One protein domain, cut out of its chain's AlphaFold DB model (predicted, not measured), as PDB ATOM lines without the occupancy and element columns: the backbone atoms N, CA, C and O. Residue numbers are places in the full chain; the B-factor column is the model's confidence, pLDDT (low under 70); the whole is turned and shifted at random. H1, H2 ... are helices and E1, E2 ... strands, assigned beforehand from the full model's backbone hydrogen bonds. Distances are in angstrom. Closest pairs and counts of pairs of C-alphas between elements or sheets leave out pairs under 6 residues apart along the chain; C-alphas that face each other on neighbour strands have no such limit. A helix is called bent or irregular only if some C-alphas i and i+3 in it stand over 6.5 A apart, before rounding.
ATOM      1  N   ASP A   4      17.848  20.258  28.660       53.06
ATOM      2  CA  ASP A   4      16.402  20.494  28.686       53.06
ATOM      3  C   ASP A   4      15.842  20.871  27.306       53.06
ATOM      4  O   ASP A   4      14.770  20.409  26.922       53.06
ATOM      5  N   THR A   5      16.598  21.618  26.487       57.22
ATOM      6  CA  THR A   5      16.149  21.994  25.134       57.22
ATOM      7  C   THR A   5      16.099  20.810  24.171       57.22
ATOM      8  O   THR A   5      15.291  20.820  23.247       57.22
ATOM      9  N   LYS A   6      16.947  19.788  24.363       60.56
ATOM     10  CA  LYS A   6      16.939  18.576  23.526       60.56
ATOM     11  C   LYS A   6      15.747  17.683  23.874       60.56
ATOM     12  O   LYS A   6      15.051  17.241  22.966       60.56
ATOM     13  N   VAL A   7      15.481  17.489  25.167       65.31
ATOM     14  CA  VAL A   7      14.329  16.708  25.651       65.31
ATOM     15  C   VAL A   7      13.018  17.358  25.198       65.31
ATOM     16  O   VAL A   7      12.203  16.703  24.553       65.31
ATOM     17  N   ALA A   8      12.866  18.672  25.394       69.81
ATOM     18  CA  ALA A   8      11.687  19.411  24.939       69.81
ATOM     19  C   ALA A   8      11.476  19.355  23.409       69.81
ATOM     20  O   ALA A   8      10.337  19.399  22.939       69.81
ATOM     21  N   LEU A   9      12.549  19.249  22.614       77.75
ATOM     22  CA  LEU A   9      12.458  19.058  21.164       77.75
ATOM     23  C   LEU A   9      11.917  17.662  20.822       77.75
ATOM     24  O   LEU A   9      10.983  17.540  20.031       77.75
ATOM     25  N   GLU A  10      12.480  16.623  21.440       81.88
ATOM     26  CA  GLU A  10      12.115  15.220  21.215       81.88
ATOM     27  C   GLU A  10      10.660  14.944  21.639       81.88
ATOM     28  O   GLU A  10       9.894  14.368  20.867       81.88
ATOM     29  N   GLU A  11      10.217  15.478  22.780       83.25
ATOM     30  CA  GLU A  11       8.814  15.429  23.219       83.25
ATOM     31  C   GLU A  11       7.842  16.159  22.282       83.25
ATOM     32  O   GLU A  11       6.674  15.778  22.167       83.25
ATOM     33  N   ARG A  12       8.269  17.260  21.650       83.88
ATOM     34  CA  ARG A  12       7.426  17.984  20.686       83.88
ATOM     35  C   ARG A  12       7.296  17.205  19.382       83.88
ATOM     36  O   ARG A  12       6.182  17.095  18.879       83.88
ATOM     37  N   ILE A  13       8.382  16.607  18.888       86.44
ATOM     38  CA  ILE A  13       8.344  15.711  17.722       86.44
ATOM     39  C   ILE A  13       7.442  14.505  18.013       86.44
ATOM     40  O   ILE A  13       6.558  14.210  17.213       86.44
ATOM     41  N   LEU A  14       7.590  13.861  19.177       85.12
ATOM     42  CA  LEU A  14       6.754  12.724  19.577       85.12
ATOM     43  C   LEU A  14       5.262  13.089  19.626       85.12
ATOM     44  O   LEU A  14       4.430  12.345  19.111       85.12
ATOM     45  N   ARG A  15       4.916  14.263  20.175       84.19
ATOM     46  CA  ARG A  15       3.537  14.781  20.161       84.19
ATOM     47  C   ARG A  15       3.006  15.023  18.746       84.19
ATOM     48  O   ARG A  15       1.840  14.730  18.498       84.19
ATOM     49  N   THR A  16       3.828  15.515  17.817       83.25
ATOM     50  CA  THR A  16       3.438  15.632  16.401       83.25
ATOM     51  C   THR A  16       3.175  14.258  15.779       83.25
ATOM     52  O   THR A  16       2.151  14.082  15.125       83.25
ATOM     53  N   MET A  17       4.046  13.270  16.019       81.56
ATOM     54  CA  MET A  17       3.879  11.906  15.491       81.56
ATOM     55  C   MET A  17       2.595  11.246  16.006       81.56
ATOM     56  O   MET A  17       1.811  10.748  15.206       81.56
ATOM     57  N   LYS A  18       2.330  11.309  17.319       82.12
ATOM     58  CA  LYS A  18       1.102  10.764  17.928       82.12
ATOM     59  C   LYS A  18      -0.170  11.360  17.315       82.12
ATOM     60  O   LYS A  18      -1.095  10.624  16.995       82.12
ATOM     61  N   LYS A  19      -0.188  12.676  17.063       79.75
ATOM     62  CA  LYS A  19      -1.310  13.356  16.384       79.75
ATOM     63  C   LYS A  19      -1.535  12.880  14.948       79.75
ATOM     64  O   LYS A  19      -2.679  12.829  14.514       79.75
ATOM     65  N   LEU A  20      -0.470  12.555  14.211       75.62
ATOM     66  CA  LEU A  20      -0.580  11.977  12.866       75.62
ATOM     67  C   LEU A  20      -1.026  10.511  12.905       75.62
ATOM     68  O   LEU A  20      -1.695  10.056  11.987       75.62
ATOM     69  N   SER A  21      -0.673   9.785  13.967       70.50
ATOM     70  CA  SER A  21      -0.859   8.337  14.075       70.50
ATOM     71  C   SER A  21      -2.274   7.882  14.468       70.50
ATOM     72  O   SER A  21      -2.422   6.698  14.753       70.50
ATOM     73  N   LYS A  22      -3.275   8.786  14.518       62.66
ATOM     74  CA  LYS A  22      -4.672   8.527  14.953       62.66
ATOM     75  C   LYS A  22      -4.737   7.426  16.040       62.66
ATOM     76  O   LYS A  22      -5.277   6.363  15.766       62.66
ATOM     77  N   GLU A  23      -4.136   7.652  17.220       48.78
ATOM     78  CA  GLU A  23      -4.029   6.646  18.305       48.78
ATOM     79  C   GLU A  23      -5.409   6.204  18.848       48.78
ATOM     80  O   GLU A  23      -5.839   6.651  19.905       48.78
ATOM     81  N   TRP A  35      -3.848   9.018   2.675       72.75
ATOM     82  CA  TRP A  35      -2.548   9.559   2.256       72.75
ATOM     83  C   TRP A  35      -2.124   9.096   0.855       72.75
ATOM     84  O   TRP A  35      -1.637   7.980   0.656       72.75
ATOM     85  N   GLU A  36      -2.207  10.003  -0.120       79.50
ATOM     86  CA  GLU A  36      -1.574   9.805  -1.426       79.50
ATOM     87  C   GLU A  36      -0.042   9.863  -1.281       79.50
ATOM     88  O   GLU A  36       0.528  10.857  -0.830       79.50
ATOM     89  N   THR A  37       0.650   8.784  -1.664       83.19
ATOM     90  CA  THR A  37       2.117   8.728  -1.573       83.19
ATOM     91  C   THR A  37       2.750   9.726  -2.551       83.19
ATOM     92  O   THR A  37       2.502   9.621  -3.753       83.19
ATOM     93  N   PRO A  38       3.609  10.658  -2.091       90.56
ATOM     94  CA  PRO A  38       4.185  11.670  -2.962       90.56
ATOM     95  C   PRO A  38       5.121  11.060  -4.004       90.56
ATOM     96  O   PRO A  38       5.867  10.117  -3.732       90.56
ATOM     97  N   LYS A  39       5.166  11.671  -5.189       92.88
ATOM     98  CA  LYS A  39       6.135  11.327  -6.229       92.88
ATOM     99  C   LYS A  39       7.546  11.693  -5.761       92.88
ATOM    100  O   LYS A  39       7.906  12.870  -5.723       92.88
ATOM    101  N   ILE A  40       8.353  10.683  -5.437       94.31
ATOM    102  CA  ILE A  40       9.740  10.862  -4.991       94.31
ATOM    103  C   ILE A  40      10.688  10.887  -6.197       94.31
ATOM    104  O   ILE A  40      10.687   9.972  -7.016       94.31
ATOM    105  N   THR A  41      11.517  11.925  -6.284       95.19
ATOM    106  CA  THR A  41      12.567  12.108  -7.298       95.19
ATOM    107  C   THR A  41      13.910  12.295  -6.592       95.19
ATOM    108  O   THR A  41      14.005  13.125  -5.692       95.19
ATOM    109  N   TRP A  42      14.951  11.556  -6.989       95.94
ATOM    110  CA  TRP A  42      16.289  11.651  -6.383       95.94
ATOM    111  C   TRP A  42      17.304  12.302  -7.326       95.94
ATOM    112  O   TRP A  42      17.532  11.819  -8.438       95.94
ATOM    113  N   ILE A  43      17.963  13.354  -6.846       96.50
ATOM    114  CA  ILE A  43      19.049  14.067  -7.518       96.50
ATOM    115  C   ILE A  43      20.349  13.760  -6.766       96.50
ATOM    116  O   ILE A  43      20.595  14.290  -5.681       96.50
ATOM    117  N   ASN A  44      21.173  12.883  -7.343       96.12
ATOM    118  CA  ASN A  44      22.483  12.528  -6.804       96.12
ATOM    119  C   ASN A  44      23.514  13.552  -7.295       96.12
ATOM    120  O   ASN A  44      23.647  13.742  -8.501       96.12
ATOM    121  N   GLY A  45      24.235  14.227  -6.404       96.31
ATOM    122  CA  GLY A  45      25.203  15.251  -6.795       96.31
ATOM    123  C   GLY A  45      26.559  15.062  -6.139       96.31
ATOM    124  O   GLY A  45      26.648  15.081  -4.915       96.31
ATOM    125  N   VAL A  46      27.612  14.959  -6.955       96.25
ATOM    126  CA  VAL A  46      28.987  14.716  -6.485       96.25
ATOM    127  C   VAL A  46      29.504  15.858  -5.591       96.25
ATOM    128  O   VAL A  46      28.996  16.990  -5.661       96.25
ATOM    129  N   PRO A  47      30.565  15.652  -4.789       94.94
ATOM    130  CA  PRO A  47      31.111  16.705  -3.944       94.94
ATOM    131  C   PRO A  47      31.538  17.917  -4.782       94.94
ATOM    132  O   PRO A  47      32.338  17.801  -5.710       94.94
ATOM    133  N   GLY A  48      31.008  19.097  -4.455       93.19
ATOM    134  CA  GLY A  48      31.319  20.336  -5.173       93.19
ATOM    135  C   GLY A  48      30.496  20.608  -6.439       93.19
ATOM    136  O   GLY A  48      30.759  21.611  -7.093       93.19
ATOM    137  N   CYS A  49      29.482  19.803  -6.779       94.94
ATOM    138  CA  CYS A  49      28.624  20.053  -7.953       94.94
ATOM    139  C   CYS A  49      27.638  21.229  -7.830       94.94
ATOM    140  O   CYS A  49      26.857  21.486  -8.743       94.94
ATOM    141  N   GLY A  50      27.653  21.952  -6.707       93.56
ATOM    142  CA  GLY A  50      26.763  23.092  -6.493       93.56
ATOM    143  C   GLY A  50      25.310  22.710  -6.196       93.56
ATOM    144  O   GLY A  50      24.426  23.477  -6.562       93.56
ATOM    145  N   LYS A  51      25.052  21.579  -5.510       93.81
ATOM    146  CA  LYS A  51      23.702  21.124  -5.088       93.81
ATOM    147  C   LYS A  51      22.807  22.274  -4.596       93.81
ATOM    148  O   LYS A  51      21.726  22.489  -5.131       93.81
ATOM    149  N   THR A  52      23.301  23.068  -3.646       91.44
ATOM    150  CA  THR A  52      22.615  24.239  -3.074       91.44
ATOM    151  C   THR A  52      22.291  25.313  -4.122       91.44
ATOM    152  O   THR A  52      21.214  25.898  -4.093       91.44
ATOM    153  N   THR A  53      23.195  25.566  -5.073       93.06
ATOM    154  CA  THR A  53      22.973  26.510  -6.183       93.06
ATOM    155  C   THR A  53      21.916  25.982  -7.152       93.06
ATOM    156  O   THR A  53      21.047  26.740  -7.569       93.06
ATOM    157  N   TRP A  54      21.948  24.682  -7.457       94.81
ATOM    158  CA  TRP A  54      20.953  24.018  -8.302       94.81
ATOM    159  C   TRP A  54      19.552  24.058  -7.666       94.81
ATOM    160  O   TRP A  54      18.596  24.452  -8.327       94.81
ATOM    161  N   ILE A  55      19.440  23.785  -6.358       95.38
ATOM    162  CA  ILE A  55      18.197  23.968  -5.580       95.38
ATOM    163  C   ILE A  55      17.683  25.408  -5.703       95.38
ATOM    164  O   ILE A  55      16.510  25.620  -5.996       95.38
ATOM    165  N   VAL A  56      18.553  26.405  -5.508       94.44
ATOM    166  CA  VAL A  56      18.178  27.827  -5.599       94.44
ATOM    167  C   VAL A  56      17.748  28.227  -7.012       94.44
ATOM    168  O   VAL A  56      16.960  29.159  -7.137       94.44
ATOM    169  N   GLN A  57      18.206  27.545  -8.068       92.69
ATOM    170  CA  GLN A  57      17.777  27.777  -9.455       92.69
ATOM    171  C   GLN A  57      16.415  27.132  -9.763       92.69
ATOM    172  O   GLN A  57      15.524  27.805 -10.278       92.69
ATOM    173  N   GLU A  58      16.224  25.865  -9.391       93.06
ATOM    174  CA  GLU A  58      15.025  25.056  -9.691       93.06
ATOM    175  C   GLU A  58      13.820  25.356  -8.771       93.06
ATOM    176  O   GLU A  58      12.728  24.808  -8.967       93.06
ATOM    177  N   PHE A  59      14.019  26.211  -7.762       95.00
ATOM    178  CA  PHE A  59      12.990  26.651  -6.821       95.00
ATOM    179  C   PHE A  59      11.892  27.506  -7.480       95.00
ATOM    180  O   PHE A  59      12.167  28.477  -8.194       95.00
ATOM    181  N   ASP A  60      10.645  27.178  -7.144       92.94
ATOM    182  CA  ASP A  60       9.397  27.802  -7.582       92.94
ATOM    183  C   ASP A  60       8.593  28.316  -6.372       92.94
ATOM    184  O   ASP A  60       7.983  27.546  -5.622       92.94
ATOM    185  N   ASN A  61       8.547  29.642  -6.207       88.81
ATOM    186  CA  ASN A  61       7.936  30.287  -5.040       88.81
ATOM    187  C   ASN A  61       6.443  29.967  -4.845       88.81
ATOM    188  O   ASN A  61       5.926  30.137  -3.745       88.81
ATOM    189  N   LYS A  62       5.727  29.515  -5.884       87.38
ATOM    190  CA  LYS A  62       4.286  29.238  -5.775       87.38
ATOM    191  C   LYS A  62       3.965  27.901  -5.110       87.38
ATOM    192  O   LYS A  62       2.837  27.730  -4.658       87.38
ATOM    193  N   ARG A  63       4.907  26.950  -5.077       90.75
ATOM    194  CA  ARG A  63       4.635  25.567  -4.634       90.75
ATOM    195  C   ARG A  63       5.721  24.908  -3.789       90.75
ATOM    196  O   ARG A  63       5.451  23.840  -3.236       90.75
ATOM    197  N   ASP A  64       6.904  25.506  -3.687       94.19
ATOM    198  CA  ASP A  64       8.066  24.875  -3.064       94.19
ATOM    199  C   ASP A  64       8.312  25.312  -1.618       94.19
ATOM    200  O   ASP A  64       8.209  26.485  -1.265       94.19
ATOM    201  N   CYS A  65       8.760  24.366  -0.792       94.69
ATOM    202  CA  CYS A  65       9.475  24.644   0.454       94.69
ATOM    203  C   CYS A  65      10.783  23.844   0.474       94.69
ATOM    204  O   CYS A  65      10.798  22.660   0.131       94.69
ATOM    205  N   ILE A  66      11.880  24.485   0.876       96.25
ATOM    206  CA  ILE A  66      13.192  23.849   1.020       96.25
ATOM    207  C   ILE A  66      13.388  23.449   2.485       96.25
ATOM    208  O   ILE A  66      13.271  24.276   3.394       96.25
ATOM    209  N   VAL A  67      13.729  22.183   2.712       96.31
ATOM    210  CA  VAL A  67      14.001  21.613   4.033       96.31
ATOM    211  C   VAL A  67      15.430  21.079   4.068       96.31
ATOM    212  O   VAL A  67      15.828  20.331   3.184       96.31
ATOM    213  N   THR A  68      16.208  21.431   5.089       95.69
ATOM    214  CA  THR A  68      17.603  20.971   5.250       95.69
ATOM    215  C   THR A  68      17.892  20.489   6.675       95.69
ATOM    216  O   THR A  68      17.111  20.735   7.600       95.69
ATOM    217  N   ALA A  69      18.991  19.760   6.874       90.12
ATOM    218  CA  ALA A  69      19.342  19.163   8.163       90.12
ATOM    219  C   ALA A  69      19.846  20.186   9.204       90.12
ATOM    220  O   ALA A  69      19.532  20.057  10.388       90.12
ATOM    221  N   THR A  70      20.623  21.194   8.787       90.62
ATOM    222  CA  THR A  70      21.365  22.093   9.694       90.62
ATOM    223  C   THR A  70      20.882  23.544   9.632       90.62
ATOM    224  O   THR A  70      20.259  23.972   8.659       90.62
ATOM    225  N   ILE A  71      21.148  24.317  10.691       91.12
ATOM    226  CA  ILE A  71      20.748  25.733  10.771       91.12
ATOM    227  C   ILE A  71      21.595  26.559   9.800       91.12
ATOM    228  O   ILE A  71      21.065  27.378   9.057       91.12
ATOM    229  N   GLU A  72      22.888  26.265   9.736       92.12
ATOM    230  CA  GLU A  72      23.880  26.934   8.902       92.12
ATOM    231  C   GLU A  72      23.557  26.782   7.406       92.12
ATOM    232  O   GLU A  72      23.627  27.756   6.653       92.12
ATOM    233  N   ALA A  73      23.129  25.587   6.974       92.00
ATOM    234  CA  ALA A  73      22.667  25.361   5.604       92.00
ATOM    235  C   ALA A  73      21.347  26.095   5.324       92.00
ATOM    236  O   ALA A  73      21.180  26.664   4.245       92.00
ATOM    237  N   ALA A  74      20.425  26.138   6.293       94.75
ATOM    238  CA  ALA A  74      19.167  26.867   6.144       94.75
ATOM    239  C   ALA A  74      19.400  28.382   6.023       94.75
ATOM    240  O   ALA A  74      18.759  29.032   5.205       94.75
ATOM    241  N   GLU A  75      20.322  28.953   6.797       94.88
ATOM    242  CA  GLU A  75      20.705  30.366   6.696       94.88
ATOM    243  C   GLU A  75      21.400  30.689   5.369       94.88
ATOM    244  O   GLU A  75      21.119  31.725   4.768       94.88
ATOM    245  N   ASP A  76      22.263  29.802   4.872       93.81
ATOM    246  CA  ASP A  76      22.918  29.994   3.577       93.81
ATOM    247  C   ASP A  76      21.941  29.920   2.396       93.81
ATOM    248  O   ASP A  76      21.949  30.794   1.524       93.81
ATOM    249  N   LEU A  77      21.029  28.945   2.418       95.50
ATOM    250  CA  LEU A  77      19.910  28.862   1.481       95.50
ATOM    251  C   LEU A  77      19.012  30.104   1.562       95.50
ATOM    252  O   LEU A  77      18.662  30.652   0.521       95.50
ATOM    253  N   LYS A  78      18.691  30.602   2.766       95.56
ATOM    254  CA  LYS A  78      17.914  31.843   2.947       95.56
ATOM    255  C   LYS A  78      18.586  33.042   2.298       95.56
ATOM    256  O   LYS A  78      17.925  33.738   1.537       95.56
ATOM    257  N   ARG A  79      19.882  33.267   2.548       94.81
ATOM    258  CA  ARG A  79      20.632  34.376   1.928       94.81
ATOM    259  C   ARG A  79      20.617  34.279   0.403       94.81
ATOM    260  O   ARG A  79      20.318  35.259  -0.268       94.81
ATOM    261  N   LYS A  80      20.886  33.091  -0.149       94.50
ATOM    262  CA  LYS A  80      20.903  32.863  -1.604       94.50
ATOM    263  C   LYS A  80      19.524  33.025  -2.247       94.50
ATOM    264  O   LYS A  80      19.432  33.546  -3.355       94.50
ATOM    265  N   LEU A  81      18.461  32.602  -1.563       94.88
ATOM    266  CA  LEU A  81      17.090  32.674  -2.066       94.88
ATOM    267  C   LEU A  81      16.449  34.057  -1.865       94.88
ATOM    268  O   LEU A  81      15.616  34.456  -2.677       94.88
ATOM    269  N   ALA A  82      16.867  34.826  -0.855       94.00
ATOM    270  CA  ALA A  82      16.412  36.202  -0.640       94.00
ATOM    271  C   ALA A  82      16.707  37.108  -1.849       94.00
ATOM    272  O   ALA A  82      15.894  37.963  -2.184       94.00
ATOM    273  N   ASN A  83      17.789  36.840  -2.586       90.50
ATOM    274  CA  ASN A  83      18.096  37.517  -3.852       90.50
ATOM    275  C   ASN A  83      17.049  37.266  -4.963       90.50
ATOM    276  O   ASN A  83      17.040  37.989  -5.954       90.50
ATOM    277  N   ARG A  84      16.193  36.238  -4.832       89.69
ATOM    278  CA  ARG A  84      15.113  35.905  -5.784       89.69
ATOM    279  C   ARG A  84      13.714  36.278  -5.287       89.69
ATOM    280  O   ARG A  84      12.878  36.629  -6.111       89.69
ATOM    281  N   ILE A  85      13.438  36.139  -3.985       91.69
ATOM    282  CA  ILE A  85      12.078  36.277  -3.409       91.69
ATOM    283  C   ILE A  85      12.001  37.184  -2.166       91.69
ATOM    284  O   ILE A  85      10.978  37.229  -1.484       91.69
ATOM    285  N   GLY A  86      13.082  37.890  -1.829       91.62
ATOM    286  CA  GLY A  86      13.133  38.793  -0.682       91.62
ATOM    287  C   GLY A  86      12.853  38.097   0.654       91.62
ATOM    288  O   GLY A  86      13.349  37.001   0.932       91.62
ATOM    289  N   ALA A  87      12.047  38.747   1.497       88.62
ATOM    290  CA  ALA A  87      11.762  38.309   2.865       88.62
ATOM    291  C   ALA A  87      11.086  36.924   2.957       88.62
ATOM    292  O   ALA A  87      11.293  36.215   3.951       88.62
ATOM    293  N   GLU A  88      10.349  36.497   1.921       86.00
ATOM    294  CA  GLU A  88       9.676  35.188   1.870       86.00
ATOM    295  C   GLU A  88      10.652  34.005   1.978       86.00
ATOM    296  O   GLU A  88      10.280  32.936   2.464       86.00
ATOM    297  N   ALA A  89      11.935  34.187   1.643       88.62
ATOM    298  CA  ALA A  89      12.960  33.156   1.836       88.62
ATOM    299  C   ALA A  89      13.000  32.620   3.281       88.62
ATOM    300  O   ALA A  89      13.270  31.439   3.510       88.62
ATOM    301  N   THR A  90      12.659  33.456   4.269       87.62
ATOM    302  CA  THR A  90      12.640  33.079   5.688       87.62
ATOM    303  C   THR A  90      11.580  32.024   6.018       87.62
ATOM    304  O   THR A  90      11.824  31.192   6.897       87.62
ATOM    305  N   THR A  91      10.433  32.041   5.329       87.94
ATOM    306  CA  THR A  91       9.327  31.085   5.517       87.94
ATOM    307  C   THR A  91       9.452  29.876   4.587       87.94
ATOM    308  O   THR A  91       9.137  28.759   5.005       87.94
ATOM    309  N   ARG A  92       9.974  30.078   3.367       91.31
ATOM    310  CA  ARG A  92      10.189  29.030   2.353       91.31
ATOM    311  C   ARG A  92      11.362  28.091   2.645       91.31
ATOM    312  O   ARG A  92      11.370  26.986   2.115       91.31
ATOM    313  N   VAL A  93      12.334  28.489   3.472       94.69
ATOM    314  CA  VAL A  93      13.506  27.665   3.831       94.69
ATOM    315  C   VAL A  93      13.502  27.334   5.322       94.69
ATOM    316  O   VAL A  93      13.523  28.230   6.173       94.69
ATOM    317  N   ARG A  94      13.503  26.046   5.676       94.19
ATOM    318  CA  ARG A  94      13.386  25.580   7.070       94.19
ATOM    319  C   ARG A  94      14.320  24.409   7.375       94.19
ATOM    320  O   ARG A  94      14.753  23.683   6.490       94.19
ATOM    321  N   THR A  95      14.616  24.202   8.656       95.06
ATOM    322  CA  THR A  95      15.294  22.980   9.107       95.06
ATOM    323  C   THR A  95      14.289  21.846   9.298       95.06
ATOM    324  O   THR A  95      13.143  22.097   9.679       95.06
ATOM    325  N   MET A  96      14.720  20.597   9.109       95.00
ATOM    326  CA  MET A  96      13.897  19.404   9.348       95.00
ATOM    327  C   MET A  96      13.292  19.415  10.761       95.00
ATOM    328  O   MET A  96      12.086  19.255  10.931       95.00
ATOM    329  N   ALA A  97      14.102  19.736  11.776       91.75
ATOM    330  CA  ALA A  97      13.632  19.898  13.151       91.75
ATOM    331  C   ALA A  97      12.538  20.978  13.285       91.75
ATOM    332  O   ALA A  97      11.533  20.745  13.949       91.75
ATOM    333  N   SER A  98      12.677  22.136  12.623       92.00
ATOM    334  CA  SER A  98      11.645  23.187  12.641       92.00
ATOM    335  C   SER A  98      10.329  22.727  12.012       92.00
ATOM    336  O   SER A  98       9.264  23.114  12.504       92.00
ATOM    337  N   VAL A  99      10.386  21.918  10.947       92.69
ATOM    338  CA  VAL A  99       9.206  21.356  10.271       92.69
ATOM    339  C   VAL A  99       8.475  20.360  11.173       92.69
ATOM    340  O   VAL A  99       7.287  20.541  11.421       92.69
ATOM    341  N   LEU A 100       9.174  19.375  11.744       92.00
ATOM    342  CA  LEU A 100       8.564  18.354  12.613       92.00
ATOM    343  C   LEU A 100       7.942  18.932  13.902       92.00
ATOM    344  O   LEU A 100       6.999  18.373  14.457       92.00
ATOM    345  N   VAL A 101       8.481  20.052  14.394       90.38
ATOM    346  CA  VAL A 101       8.142  20.636  15.705       90.38
ATOM    347  C   VAL A 101       7.054  21.710  15.639       90.38
ATOM    348  O   VAL A 101       6.348  21.929  16.628       90.38
ATOM    349  N   ASN A 102       6.938  22.408  14.506       88.38
ATOM    350  CA  ASN A 102       5.976  23.503  14.323       88.38
ATOM    351  C   ASN A 102       4.990  23.256  13.165       88.38
ATOM    352  O   ASN A 102       4.128  24.096  12.931       88.38
ATOM    353  N   GLY A 103       5.127  22.149  12.424       87.88
ATOM    354  CA  GLY A 103       4.319  21.851  11.240       87.88
ATOM    355  C   GLY A 103       4.437  22.929  10.160       87.88
ATOM    356  O   GLY A 103       5.420  23.679  10.106       87.88
ATOM    357  N   PHE A 104       3.411  23.035   9.320       85.25
ATOM    358  CA  PHE A 104       3.187  24.149   8.398       85.25
ATOM    359  C   PHE A 104       1.911  24.885   8.819       85.25
ATOM    360  O   PHE A 104       0.956  24.244   9.246       85.25
ATOM    361  N   LYS A 105       1.899  26.221   8.722       72.56
ATOM    362  CA  LYS A 105       0.709  27.026   9.058       72.56
ATOM    363  C   LYS A 105      -0.401  26.894   8.011       72.56
ATOM    364  O   LYS A 105      -1.570  26.997   8.352       72.56
ATOM    365  N   GLU A 106      -0.021  26.655   6.758       66.38
ATOM    366  CA  GLU A 106      -0.912  26.555   5.605       66.38
ATOM    367  C   GLU A 106      -0.431  25.436   4.671       66.38
ATOM    368  O   GLU A 106       0.775  25.184   4.554       66.38
ATOM    369  N   HIS A 107      -1.361  24.799   3.956       64.69
ATOM    370  CA  HIS A 107      -1.075  23.772   2.947       64.69
ATOM    371  C   HIS A 107      -0.722  24.389   1.579       64.69
ATOM    372  O   HIS A 107      -1.279  24.023   0.550       64.69
ATOM    373  N   THR A 108       0.195  25.358   1.568       64.94
ATOM    374  CA  THR A 108       0.600  26.125   0.374       64.94
ATOM    375  C   THR A 108       1.721  25.477  -0.447       64.94
ATOM    376  O   THR A 108       2.166  26.054  -1.437       64.94
ATOM    377  N   HIS A 109       2.197  24.288  -0.063       76.56
ATOM    378  CA  HIS A 109       3.396  23.666  -0.632       76.56
ATOM    379  C   HIS A 109       3.075  22.305  -1.259       76.56
ATOM    380  O   HIS A 109       2.952  21.301  -0.558       76.56
ATOM    381  N   ASN A 110       2.983  22.252  -2.589       85.56
ATOM    382  CA  ASN A 110       2.771  20.993  -3.312       85.56
ATOM    383  C   ASN A 110       4.060  20.161  -3.442       85.56
ATOM    384  O   ASN A 110       3.971  18.953  -3.664       85.56
ATOM    385  N   ARG A 111       5.245  20.779  -3.310       94.69
ATOM    386  CA  ARG A 111       6.552  20.131  -3.491       94.69
ATOM    387  C   ARG A 111       7.515  20.498  -2.356       94.69
ATOM    388  O   ARG A 111       7.655  21.670  -2.013       94.69
ATOM    389  N   LEU A 112       8.204  19.507  -1.785       96.06
ATOM    390  CA  LEU A 112       9.321  19.748  -0.858       96.06
ATOM    391  C   LEU A 112      10.658  19.423  -1.522       96.06
ATOM    392  O   LEU A 112      10.805  18.374  -2.150       96.06
ATOM    393  N   LEU A 113      11.636  20.308  -1.337       97.19
ATOM    394  CA  LEU A 113      13.021  20.124  -1.757       97.19
ATOM    395  C   LEU A 113      13.851  19.815  -0.513       97.19
ATOM    396  O   LEU A 113      14.042  20.685   0.336       97.19
ATOM    397  N   ILE A 114      14.320  18.580  -0.381       96.62
ATOM    398  CA  ILE A 114      15.108  18.136   0.769       96.62
ATOM    399  C   ILE A 114      16.593  18.244   0.417       96.62
ATOM    400  O   ILE A 114      17.093  17.437  -0.364       96.62
ATOM    401  N   ASP A 115      17.286  19.228   0.990       95.75
ATOM    402  CA  ASP A 115      18.741  19.371   0.877       95.75
ATOM    403  C   ASP A 115      19.467  18.480   1.895       95.75
ATOM    404  O   ASP A 115      18.971  18.219   2.997       95.75
ATOM    405  N   GLU A 116      20.645  17.997   1.499       92.38
ATOM    406  CA  GLU A 116      21.411  16.935   2.163       92.38
ATOM    407  C   GLU A 116      20.524  15.781   2.672       92.38
ATOM    408  O   GLU A 116      20.600  15.342   3.824       92.38
ATOM    409  N   ALA A 117      19.662  15.265   1.791       94.62
ATOM    410  CA  ALA A 117      18.644  14.267   2.114       94.62
ATOM    411  C   ALA A 117      19.207  13.003   2.794       94.62
ATOM    412  O   ALA A 117      18.532  12.432   3.647       94.62
ATOM    413  N   MET A 118      20.449  12.599   2.485       93.56
ATOM    414  CA  MET A 118      21.107  11.461   3.145       93.56
ATOM    415  C   MET A 118      21.346  11.674   4.645       93.56
ATOM    416  O   MET A 118      21.379  10.685   5.368       93.56
ATOM    417  N   MET A 119      21.503  12.915   5.128       92.19
ATOM    418  CA  MET A 119      21.750  13.214   6.550       92.19
ATOM    419  C   MET A 119      20.503  13.067   7.432       92.19
ATOM    420  O   MET A 119      20.621  12.959   8.654       92.19
ATOM    421  N   ASN A 120      19.310  13.080   6.834       91.56
ATOM    422  CA  ASN A 120      18.043  12.953   7.543       91.56
ATOM    423  C   ASN A 120      17.582  11.490   7.549       91.56
ATOM    424  O   ASN A 120      17.683  10.797   6.540       91.56
ATOM    425  N   HIS A 121      17.011  11.033   8.666       90.81
ATOM    426  CA  HIS A 121      16.306   9.751   8.693       90.81
ATOM    427  C   HIS A 121      15.122   9.802   7.714       90.81
ATOM    428  O   HIS A 121      14.322  10.739   7.764       90.81
ATOM    429  N   PHE A 122      14.969   8.808   6.841       91.94
ATOM    430  CA  PHE A 122      13.951   8.841   5.784       91.94
ATOM    431  C   PHE A 122      12.521   8.954   6.335       91.94
ATOM    432  O   PHE A 122      11.717   9.713   5.799       91.94
ATOM    433  N   GLY A 123      12.228   8.320   7.476       90.62
ATOM    434  CA  GLY A 123      10.949   8.507   8.171       90.62
ATOM    435  C   GLY A 123      10.650   9.973   8.523       90.62
ATOM    436  O   GLY A 123       9.514  10.405   8.382       90.62
ATOM    437  N   ALA A 124      11.662  10.777   8.877       92.50
ATOM    438  CA  ALA A 124      11.478  12.208   9.139       92.50
ATOM    439  C   ALA A 124      11.137  12.997   7.862       92.50
ATOM    440  O   ALA A 124      10.331  13.923   7.914       92.50
ATOM    441  N   ILE A 125      11.698  12.602   6.712       94.50
ATOM    442  CA  ILE A 125      11.346  13.170   5.400       94.50
ATOM    443  C   ILE A 125       9.884  12.853   5.055       94.50
ATOM    444  O   ILE A 125       9.150  13.746   4.634       94.50
ATOM    445  N   ILE A 126       9.439  11.613   5.281       92.00
ATOM    446  CA  ILE A 126       8.041  11.216   5.059       92.00
ATOM    447  C   ILE A 126       7.094  11.962   6.010       92.00
ATOM    448  O   ILE A 126       6.074  12.478   5.560       92.00
ATOM    449  N   THR A 127       7.444  12.137   7.288       90.81
ATOM    450  CA  THR A 127       6.662  12.981   8.209       90.81
ATOM    451  C   THR A 127       6.617  14.445   7.769       90.81
ATOM    452  O   THR A 127       5.565  15.073   7.855       90.81
ATOM    453  N   ALA A 128       7.718  15.008   7.265       92.81
ATOM    454  CA  ALA A 128       7.714  16.363   6.716       92.81
ATOM    455  C   ALA A 128       6.771  16.482   5.502       92.81
ATOM    456  O   ALA A 128       6.041  17.468   5.401       92.81
ATOM    457  N   ALA A 129       6.728  15.462   4.637       92.00
ATOM    458  CA  ALA A 129       5.786  15.376   3.522       92.00
ATOM    459  C   ALA A 129       4.324  15.330   4.003       92.00
ATOM    460  O   ALA A 129       3.516  16.143   3.554       92.00
ATOM    461  N   LEU A 130       4.023  14.445   4.964       88.50
ATOM    462  CA  LEU A 130       2.716  14.301   5.621       88.50
ATOM    463  C   LEU A 130       2.220  15.635   6.198       88.50
ATOM    464  O   LEU A 130       1.100  16.060   5.920       88.50
ATOM    465  N   LEU A 131       3.078  16.338   6.945       88.44
ATOM    466  CA  LEU A 131       2.762  17.644   7.535       88.44
ATOM    467  C   LEU A 131       2.538  18.740   6.483       88.44
ATOM    468  O   LEU A 131       1.727  19.640   6.704       88.44
ATOM    469  N   ALA A 132       3.250  18.688   5.355       89.06
ATOM    470  CA  ALA A 132       3.067  19.628   4.251       89.06
ATOM    471  C   ALA A 132       1.805  19.343   3.417       89.06
ATOM    472  O   ALA A 132       1.270  20.270   2.812       89.06
ATOM    473  N   LYS A 133       1.339  18.084   3.389       87.50
ATOM    474  CA  LYS A 133       0.471  17.521   2.336       87.50
ATOM    475  C   LYS A 133       1.084  17.648   0.933       87.50
ATOM    476  O   LYS A 133       0.388  17.899  -0.050       87.50
ATOM    477  N   ALA A 134       2.404  17.487   0.849       90.81
ATOM    478  CA  ALA A 134       3.134  17.593  -0.409       90.81
ATOM    479  C   ALA A 134       2.843  16.397  -1.328       90.81
ATOM    480  O   ALA A 134       2.848  15.254  -0.878       90.81
ATOM    481  N   LYS A 135       2.658  16.668  -2.624       92.25
ATOM    482  CA  LYS A 135       2.456  15.668  -3.688       92.25
ATOM    483  C   LYS A 135       3.761  15.244  -4.360       92.25
ATOM    484  O   LYS A 135       3.833  14.184  -4.977       92.25
ATOM    485  N   GLU A 136       4.806  16.060  -4.246       94.06
ATOM    486  CA  GLU A 136       6.128  15.807  -4.818       94.06
ATOM    487  C   GLU A 136       7.223  15.942  -3.749       94.06
ATOM    488  O   GLU A 136       7.246  16.899  -2.970       94.06
ATOM    489  N   LEU A 137       8.173  15.006  -3.751       95.56
ATOM    490  CA  LEU A 137       9.403  15.076  -2.965       95.56
ATOM    491  C   LEU A 137      10.605  15.078  -3.904       95.56
ATOM    492  O   LEU A 137      10.862  14.094  -4.597       95.56
ATOM    493  N   LEU A 138      11.367  16.167  -3.890       96.56
ATOM    494  CA  LEU A 138      12.654  16.259  -4.562       96.56
ATOM    495  C   LEU A 138      13.750  16.080  -3.513       96.56
ATOM    496  O   LEU A 138      13.915  16.914  -2.627       96.56
ATOM    497  N   LEU A 139      14.472  14.971  -3.587       96.69
ATOM    498  CA  LEU A 139      15.537  14.626  -2.656       96.69
ATOM    499  C   LEU A 139      16.880  14.962  -3.302       96.69
ATOM    500  O   LEU A 139      17.216  14.396  -4.340       96.69
ATOM    501  N   ILE A 140      17.633  15.881  -2.701       96.62
ATOM    502  CA  ILE A 140      18.948  16.307  -3.176       96.62
ATOM    503  C   ILE A 140      19.993  15.859  -2.159       96.62
ATOM    504  O   ILE A 140      19.872  16.106  -0.959       96.62
ATOM    505  N   GLY A 141      21.038  15.185  -2.622       95.12
ATOM    506  CA  GLY A 141      22.071  14.667  -1.735       95.12
ATOM    507  C   GLY A 141      23.192  13.981  -2.493       95.12
ATOM    508  O   GLY A 141      23.303  14.093  -3.711       95.12
ATOM    509  N   ASP A 142      24.020  13.265  -1.748       94.94
ATOM    510  CA  ASP A 142      25.115  12.466  -2.277       94.94
ATOM    511  C   ASP A 142      25.123  11.124  -1.538       94.94
ATOM    512  O   ASP A 142      25.318  11.088  -0.323       94.94
ATOM    513  N   ILE A 143      24.858  10.033  -2.261       93.25
ATOM    514  CA  ILE A 143      24.747   8.676  -1.697       93.25
ATOM    515  C   ILE A 143      26.060   8.210  -1.046       93.25
ATOM    516  O   ILE A 143      26.025   7.415  -0.105       93.25
ATOM    517  N   ASN A 144      27.197   8.715  -1.525       92.44
ATOM    518  CA  ASN A 144      28.533   8.319  -1.087       92.44
ATOM    519  C   ASN A 144      29.089   9.239   0.020       92.44
ATOM    520  O   ASN A 144      30.178   8.987   0.541       92.44
ATOM    521  N   GLN A 145      28.361  10.294   0.408       90.88
ATOM    522  CA  GLN A 145      28.669  11.104   1.591       90.88
ATOM    523  C   GLN A 145      28.070  10.506   2.873       90.88
ATOM    524  O   GLN A 145      27.329   9.525   2.854       90.88
ATOM    525  N   ILE A 146      28.435  11.092   4.018       90.00
ATOM    526  CA  ILE A 146      28.054  10.598   5.345       90.00
ATOM    527  C   ILE A 146      26.518  10.643   5.494       90.00
ATOM    528  O   ILE A 146      25.944  11.734   5.491       90.00
ATOM    529  N   PRO A 147      25.847   9.487   5.646       90.69
ATOM    530  CA  PRO A 147      24.402   9.432   5.818       90.69
ATOM    531  C   PRO A 147      24.005   9.765   7.262       90.69
ATOM    532  O   PRO A 147      24.850   9.993   8.129       90.69
ATOM    533  N   HIS A 148      22.705   9.728   7.546       89.56
ATOM    534  CA  HIS A 148      22.168   9.684   8.898       89.56
ATOM    535  C   HIS A 148      22.879   8.597   9.723       89.56
ATOM    536  O   HIS A 148      23.024   7.458   9.276       89.56
ATOM    537  N   ILE A 149      23.314   8.959  10.932       86.50
ATOM    538  CA  ILE A 149      23.963   8.057  11.887       86.50
ATOM    539  C   ILE A 149      23.082   7.986  13.129       86.50
ATOM    540  O   ILE A 149      22.940   8.991  13.836       86.50
ATOM    541  N   ASP A 150      22.549   6.803  13.434       84.50
ATOM    542  CA  ASP A 150      21.938   6.568  14.739       84.50
ATOM    543  C   ASP A 150      22.998   6.668  15.844       84.50
ATOM    544  O   ASP A 150      24.038   6.010  15.816       84.50
ATOM    545  N   ARG A 151      22.727   7.530  16.823       83.31
ATOM    546  CA  ARG A 151      23.596   7.766  17.981       83.31
ATOM    547  C   ARG A 151      23.180   6.972  19.212       83.31
ATOM    548  O   ARG A 151      23.964   6.908  20.155       83.31
ATOM    549  N   HIS A 152      21.966   6.427  19.231       77.38
ATOM    550  CA  HIS A 152      21.435   5.667  20.357       77.38
ATOM    551  C   HIS A 152      21.525   4.158  20.095       77.38
ATOM    552  O   HIS A 152      21.834   3.421  21.026       77.38
ATOM    553  N   ASN A 153      21.334   3.711  18.844       78.62
ATOM    554  CA  ASN A 153      21.515   2.323  18.393       78.62
ATOM    555  C   ASN A 153      20.766   1.312  19.284       78.62
ATOM    556  O   ASN A 153      21.307   0.282  19.689       78.62
ATOM    557  N   VAL A 154      19.524   1.659  19.640       79.25
ATOM    558  CA  VAL A 154      18.692   0.914  20.605       79.25
ATOM    559  C   VAL A 154      18.021  -0.293  19.948       79.25
ATOM    560  O   VAL A 154      17.833  -1.323  20.587       79.25
ATOM    561  N   PHE A 155      17.672  -0.177  18.667       80.88
ATOM    562  CA  PHE A 155      17.014  -1.220  17.883       80.88
ATOM    563  C   PHE A 155      17.446  -1.132  16.409       80.88
ATOM    564  O   PHE A 155      17.815  -0.050  15.945       80.88
ATOM    565  N   PRO A 156      17.415  -2.242  15.648       79.00
ATOM    566  CA  PRO A 156      17.724  -2.212  14.222       79.00
ATOM    567  C   PRO A 156      16.656  -1.417  13.458       79.00
ATOM    568  O   PRO A 156      15.481  -1.781  13.466       79.00
ATOM    569  N   MET A 157      17.069  -0.350  12.773       81.06
ATOM    570  CA  MET A 157      16.184   0.445  11.921       81.06
ATOM    571  C   MET A 157      16.195  -0.069  10.481       81.06
ATOM    572  O   MET A 157      17.249  -0.215   9.863       81.06
ATOM    573  N   SER A 158      15.003  -0.288   9.929       81.25
ATOM    574  CA  SER A 158      14.788  -0.552   8.503       81.25
ATOM    575  C   SER A 158      14.359   0.731   7.796       81.25
ATOM    576  O   SER A 158      13.685   1.568   8.392       81.25
ATOM    577  N   TYR A 159      14.711   0.873   6.514       83.00
ATOM    578  CA  TYR A 159      14.366   2.042   5.687       83.00
ATOM    579  C   TYR A 159      14.860   3.388   6.252       83.00
ATOM    580  O   TYR A 159      14.246   4.422   6.020       83.00
ATOM    581  N   GLU A 160      15.989   3.396   6.969       85.19
ATOM    582  CA  GLU A 160      16.566   4.617   7.558       85.19
ATOM    583  C   GLU A 160      17.057   5.648   6.525       85.19
ATOM    584  O   GLU A 160      17.064   6.847   6.809       85.19
ATOM    585  N   LYS A 161      17.463   5.199   5.329       88.31
ATOM    586  CA  LYS A 161      18.096   6.019   4.285       88.31
ATOM    587  C   LYS A 161      17.188   6.158   3.057       88.31
ATOM    588  O   LYS A 161      16.611   5.156   2.632       88.31
ATOM    589  N   PRO A 162      17.110   7.338   2.412       89.44
ATOM    590  CA  PRO A 162      16.193   7.530   1.287       89.44
ATOM    591  C   PRO A 162      16.517   6.675   0.054       89.44
ATOM    592  O   PRO A 162      15.609   6.235  -0.646       89.44
ATOM    593  N   ASN A 163      17.800   6.389  -0.192       87.19
ATOM    594  CA  ASN A 163      18.251   5.555  -1.310       87.19
ATOM    595  C   ASN A 163      17.867   4.065  -1.177       87.19
ATOM    596  O   ASN A 163      18.013   3.317  -2.140       87.19
ATOM    597  N   ALA A 164      17.351   3.629  -0.021       84.75
ATOM    598  CA  ALA A 164      16.747   2.304   0.134       84.75
ATOM    599  C   ALA A 164      15.354   2.201  -0.525       84.75
ATOM    600  O   ALA A 164      14.850   1.095  -0.709       84.75
ATOM    601  N   VAL A 165      14.729   3.338  -0.863       81.50
ATOM    602  CA  VAL A 165      13.355   3.416  -1.393       81.50
ATOM    603  C   VAL A 165      13.299   4.182  -2.721       81.50
ATOM    604  O   VAL A 165      12.601   3.768  -3.644       81.50
ATOM    605  N   ALA A 166      14.058   5.272  -2.855       87.38
ATOM    606  CA  ALA A 166      14.115   6.096  -4.059       87.38
ATOM    607  C   ALA A 166      15.315   5.731  -4.951       87.38
ATOM    608  O   ALA A 166      16.463   5.744  -4.506       87.38
ATOM    609  N   LYS A 167      15.057   5.463  -6.238       90.62
ATOM    610  CA  LYS A 167      16.110   5.295  -7.254       90.62
ATOM    611  C   LYS A 167      16.624   6.650  -7.736       90.62
ATOM    612  O   LYS A 167      15.835   7.576  -7.932       90.62
ATOM    613  N   VAL A 168      17.927   6.727  -8.008       93.75
ATOM    614  CA  VAL A 168      18.564   7.896  -8.632       93.75
ATOM    615  C   VAL A 168      17.844   8.244  -9.935       93.75
ATOM    616  O   VAL A 168      17.723   7.409 -10.826       93.75
ATOM    617  N   SER A 169      17.327   9.470 -10.016       94.38
ATOM    618  CA  SER A 169      16.569   9.978 -11.165       94.38
ATOM    619  C   SER A 169      17.423  10.880 -12.063       94.38
ATOM    620  O   SER A 169      17.193  10.943 -13.268       94.38
ATOM    621  N   ARG A 170      18.410  11.576 -11.485       95.25
ATOM    622  CA  ARG A 170      19.388  12.420 -12.188       95.25
ATOM    623  C   ARG A 170      20.705  12.432 -11.420       95.25
ATOM    624  O   ARG A 170      20.691  12.439 -10.189       95.25
ATOM    625  N   GLU A 171      21.814  12.509 -12.149       95.81
ATOM    626  CA  GLU A 171      23.146  12.718 -11.579       95.81
ATOM    627  C   GLU A 171      23.716  14.088 -11.964       95.81
ATOM    628  O   GLU A 171      23.559  14.551 -13.096       95.81
ATOM    629  N   LEU A 172      24.380  14.743 -11.012       96.25
ATOM    630  CA  LEU A 172      25.133  15.980 -11.199       96.25
ATOM    631  C   LEU A 172      26.623  15.649 -11.042       96.25
ATOM    632  O   LEU A 172      27.167  15.724  -9.943       96.25
ATOM    633  N   LEU A 173      27.263  15.238 -12.143       96.62
ATOM    634  CA  LEU A 173      28.647  14.724 -12.178       96.62
ATOM    635  C   LEU A 173      29.733  15.813 -12.305       96.62
ATOM    636  O   LEU A 173      30.913  15.548 -12.085       96.62
ATOM    637  N   ARG A 174      29.347  17.046 -12.646       96.06
ATOM    638  CA  ARG A 174      30.259  18.190 -12.800       96.06
ATOM    639  C   ARG A 174      30.588  18.791 -11.437       96.06
ATOM    640  O   ARG A 174      29.707  19.391 -10.830       96.06
ATOM    641  N   SER A 175      31.828  18.683 -10.966       95.38
ATOM    642  CA  SER A 175      32.303  19.397  -9.774       95.38
ATOM    643  C   SER A 175      32.878  20.764 -10.146       95.38
ATOM    644  O   SER A 175      33.769  20.866 -10.985       95.38
ATOM    645  N   TYR A 176      32.404  21.813  -9.472       94.81
ATOM    646  CA  TYR A 176      32.914  23.179  -9.613       94.81
ATOM    647  C   TYR A 176      33.968  23.536  -8.554       94.81
ATOM    648  O   TYR A 176      34.474  24.653  -8.557       94.81
ATOM    649  N   ARG A 177      34.272  22.628  -7.614       92.75
ATOM    650  CA  ARG A 177      35.125  22.909  -6.442       92.75
ATOM    651  C   ARG A 177      36.373  22.037  -6.360       92.75
ATOM    652  O   ARG A 177      37.399  22.501  -5.881       92.75
ATOM    653  N   ASN A 178      36.277  20.766  -6.739       91.81
ATOM    654  CA  ASN A 178      37.375  19.822  -6.539       91.81
ATOM    655  C   ASN A 178      38.412  19.990  -7.669       91.81
ATOM    656  O   ASN A 178      37.987  20.010  -8.822       91.81
ATOM    657  N   PRO A 179      39.726  20.063  -7.396       92.69
ATOM    658  CA  PRO A 179      40.768  20.059  -8.432       92.69
ATOM    659  C   PRO A 179      40.771  18.786  -9.300       92.69
ATOM    660  O   PRO A 179      40.108  17.799  -8.966       92.69
ATOM    661  N   MET A 180      41.507  18.794 -10.417       91.75
ATOM    662  CA  MET A 180      41.475  17.686 -11.387       91.75
ATOM    663  C   MET A 180      41.981  16.351 -10.823       91.75
ATOM    664  O   MET A 180      41.373  15.321 -11.108       91.75
ATOM    665  N   ASP A 181      43.029  16.342  -9.995       91.19
ATOM    666  CA  ASP A 181      43.524  15.119  -9.343       91.19
ATOM    667  C   ASP A 181      42.522  14.546  -8.335       91.19
ATOM    668  O   ASP A 181      42.318  13.334  -8.281       91.19
ATOM    669  N   VAL A 182      41.835  15.413  -7.588       91.62
ATOM    670  CA  VAL A 182      40.760  14.999  -6.676       91.62
ATOM    671  C   VAL A 182      39.574  14.430  -7.456       91.62
ATOM    672  O   VAL A 182      39.028  13.406  -7.059       91.62
ATOM    673  N   ALA A 183      39.176  15.043  -8.575       92.00
ATOM    674  CA  ALA A 183      38.121  14.491  -9.427       92.00
ATOM    675  C   ALA A 183      38.528  13.138 -10.038       92.00
ATOM    676  O   ALA A 183      37.739  12.199  -9.996       92.00
ATOM    677  N   TYR A 184      39.770  13.006 -10.516       91.19
ATOM    678  CA  TYR A 184      40.316  11.744 -11.020       91.19
ATOM    679  C   TYR A 184      40.289  10.637  -9.954       91.19
ATOM    680  O   TYR A 184      39.770   9.553 -10.213       91.19
ATOM    681  N   ALA A 185      40.759  10.916  -8.733       91.31
ATOM    682  CA  ALA A 185      40.721   9.957  -7.627       91.31
ATOM    683  C   ALA A 185      39.281   9.581  -7.219       91.31
ATOM    684  O   ALA A 185      38.998   8.433  -6.886       91.31
ATOM    685  N   LEU A 186      38.345  10.533  -7.280       93.56
ATOM    686  CA  LEU A 186      36.930  10.284  -7.000       93.56
ATOM    687  C   LEU A 186      36.211   9.486  -8.101       93.56
ATOM    688  O   LEU A 186      35.128   8.969  -7.832       93.56
ATOM    689  N   ASN A 187      36.778   9.330  -9.301       93.44
ATOM    690  CA  ASN A 187      36.144   8.583 -10.396       93.44
ATOM    691  C   ASN A 187      36.011   7.073 -10.116       93.44
ATOM    692  O   ASN A 187      35.149   6.422 -10.700       93.44
ATOM    693  N   GLU A 188      36.782   6.520  -9.172       92.38
ATOM    694  CA  GLU A 188      36.575   5.149  -8.665       92.38
ATOM    695  C   GLU A 188      35.241   4.985  -7.908       92.38
ATOM    696  O   GLU A 188      34.690   3.888  -7.845       92.38
ATOM    697  N   ILE A 189      34.720   6.076  -7.334       93.62
ATOM    698  CA  ILE A 189      33.504   6.113  -6.502       93.62
ATOM    699  C   ILE A 189      32.319   6.708  -7.282       93.62
ATOM    700  O   ILE A 189      31.175   6.284  -7.110       93.62
ATOM    701  N   TYR A 190      32.586   7.692  -8.143       93.81
ATOM    702  CA  TYR A 190      31.600   8.426  -8.934       93.81
ATOM    703  C   TYR A 190      31.933   8.291 -10.423       93.81
ATOM    704  O   TYR A 190      32.671   9.104 -10.979       93.81
ATOM    705  N   SER A 191      31.384   7.261 -11.067       92.75
ATOM    706  CA  SER A 191      31.605   6.989 -12.493       92.75
ATOM    707  C   SER A 191      31.271   8.211 -13.361       92.75
ATOM    708  O   SER A 191      30.118   8.636 -13.423       92.75
ATOM    709  N   GLY A 192      32.273   8.775 -14.039       92.56
ATOM    710  CA  GLY A 192      32.097   9.920 -14.936       92.56
ATOM    711  C   GLY A 192      32.100  11.291 -14.250       92.56
ATOM    712  O   GLY A 192      31.664  12.269 -14.860       92.56
ATOM    713  N   ILE A 193      32.583  11.394 -13.007       95.56
ATOM    714  CA  ILE A 193      32.871  12.688 -12.373       95.56
ATOM    715  C   ILE A 193      33.935  13.468 -13.158       95.56
ATOM    716  O   ILE A 193      34.935  12.913 -13.610       95.56
ATOM    717  N   TYR A 194      33.749  14.782 -13.283       94.12
ATOM    718  CA  TYR A 194      34.743  15.677 -13.881       94.12
ATOM    719  C   TYR A 194      34.779  17.034 -13.176       94.12
ATOM    720  O   TYR A 194      33.828  17.425 -12.495       94.12
ATOM    721  N   SER A 195      35.892  17.752 -13.327       94.38
ATOM    722  CA  SER A 195      36.121  19.064 -12.713       94.38
ATOM    723  C   SER A 195      36.063  20.205 -13.733       94.38
ATOM    724  O   SER A 195      36.298  19.998 -14.921       94.38
ATOM    725  N   THR A 196      35.769  21.417 -13.256       92.88
ATOM    726  CA  THR A 196      35.980  22.683 -13.982       92.88
ATOM    727  C   THR A 196      37.165  23.496 -13.461       92.88
ATOM    728  O   THR A 196      37.323  24.639 -13.873       92.88
TER     729      THR A 196
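This is residues 4 to 23 and 35 to 196 of the 657 residues of the protein "(+)RNA virus helicase C-terminal domain-containing protein" of Eumeta variegata (UniProt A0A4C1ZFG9). A strongly twisted sheet of six parallel strands makes the core, with H2 and H3 over one face and H5 over the other. H3 folds back on itself near residue 84, H1 packs crosswise on H4, H6 lies away from the sheet beyond E6, and residues 151 to 156 stick out. The printed part has 182 residues, ordered H1 E1 H2 E2 H3 E3 H4 E4 H5 E5 E6 H6, and is of mixed class, helices and strands. The sheet order is E3 E2 E4 E5 E1 E6. The whole is compact, with a radius of gyration of the C-alphas of 17.0 A and spans of 54 by 43 by 36 A.

The strands are E3, residues 93 to 95; E2, 64 to 68; E4, 111 to 114; E5, 136 to 141, 16.3 A; E1, 39 to 45, 19.5 A, beginning at C-alpha 39 (6.135, 11.327, -6.229); and E6, 168 to 172. The helices are H1, 4 to 20, 24.7 A, beginning at C-alpha 4 (16.402, 20.494, 28.686); H2, 51 to 58; H3, 71 to 92, 13.9 A; H4, 96 to 102; H5, 122 to 132, 15.4 A; and H6, 180 to 186, ending at C-alpha 186 (36.930, 10.284, -7.000). H3 is irregular: C-alphas 84 and 87 are 9.6 A apart, with a kink of 153 degrees near residue 84.

Pairs within hydrogen-bond range are N 94 and O 66, 2.9 A, for E3 and E2; N 67 and O 113, 2.8 A, for E2 and E4; N 114 and O 138, 2.8 A, for E4 and E5; N 41 and O 137, 2.8 A, for E5 and E1; and N 172 and O 44, 2.8 A, for E1 and E6. E2, H3, E3 and E4, H5, E5 are strand-helix-strand units, each a helix between parallel neighbour strands; E1, H2, E2 and E3, H4, E4 are split ones, with other strands between; the four crossovers are right-handed. H3 is on the sheet at a height of 5.8 A, over E3. H2, at 7.6 A on the same face, touches residues 77 to 81 of H3; the closest C-alphas, of Val 56 and Leu 81, are 6.1 A apart. H5, at 9.5 A, is on the opposite face, over E4. H4 only grazes the sheet with residues 96 to 99 and touches H5, the closest C-alphas being those of Leu 100 and Ala 128, 6.3 A. Residues 9 to 16 of H1 touch H4, about perpendicular at 74 degrees; the closest C-alphas, of Ile 13 and Val 101, are 5.3 A apart. H6 touches no helix and is not on the sheet. Every O i to N i+4 pair is within hydrogen-bond range in H1, H2, H4, H5 and H6; in H3, 11 of 18 are.

The C-alphas farthest apart, of Glu 23 and Asp 181, are 55.7 A apart. Residues 24 to 34 are not printed; C-alphas 23 and 35 are 16.4 A apart across the cut. The link E5 to E6 is long, 26 residues. Mean pLDDT of the printed part is 88.9; residues 4 to 8, 22 to 23 and 106 to 108 are under 70.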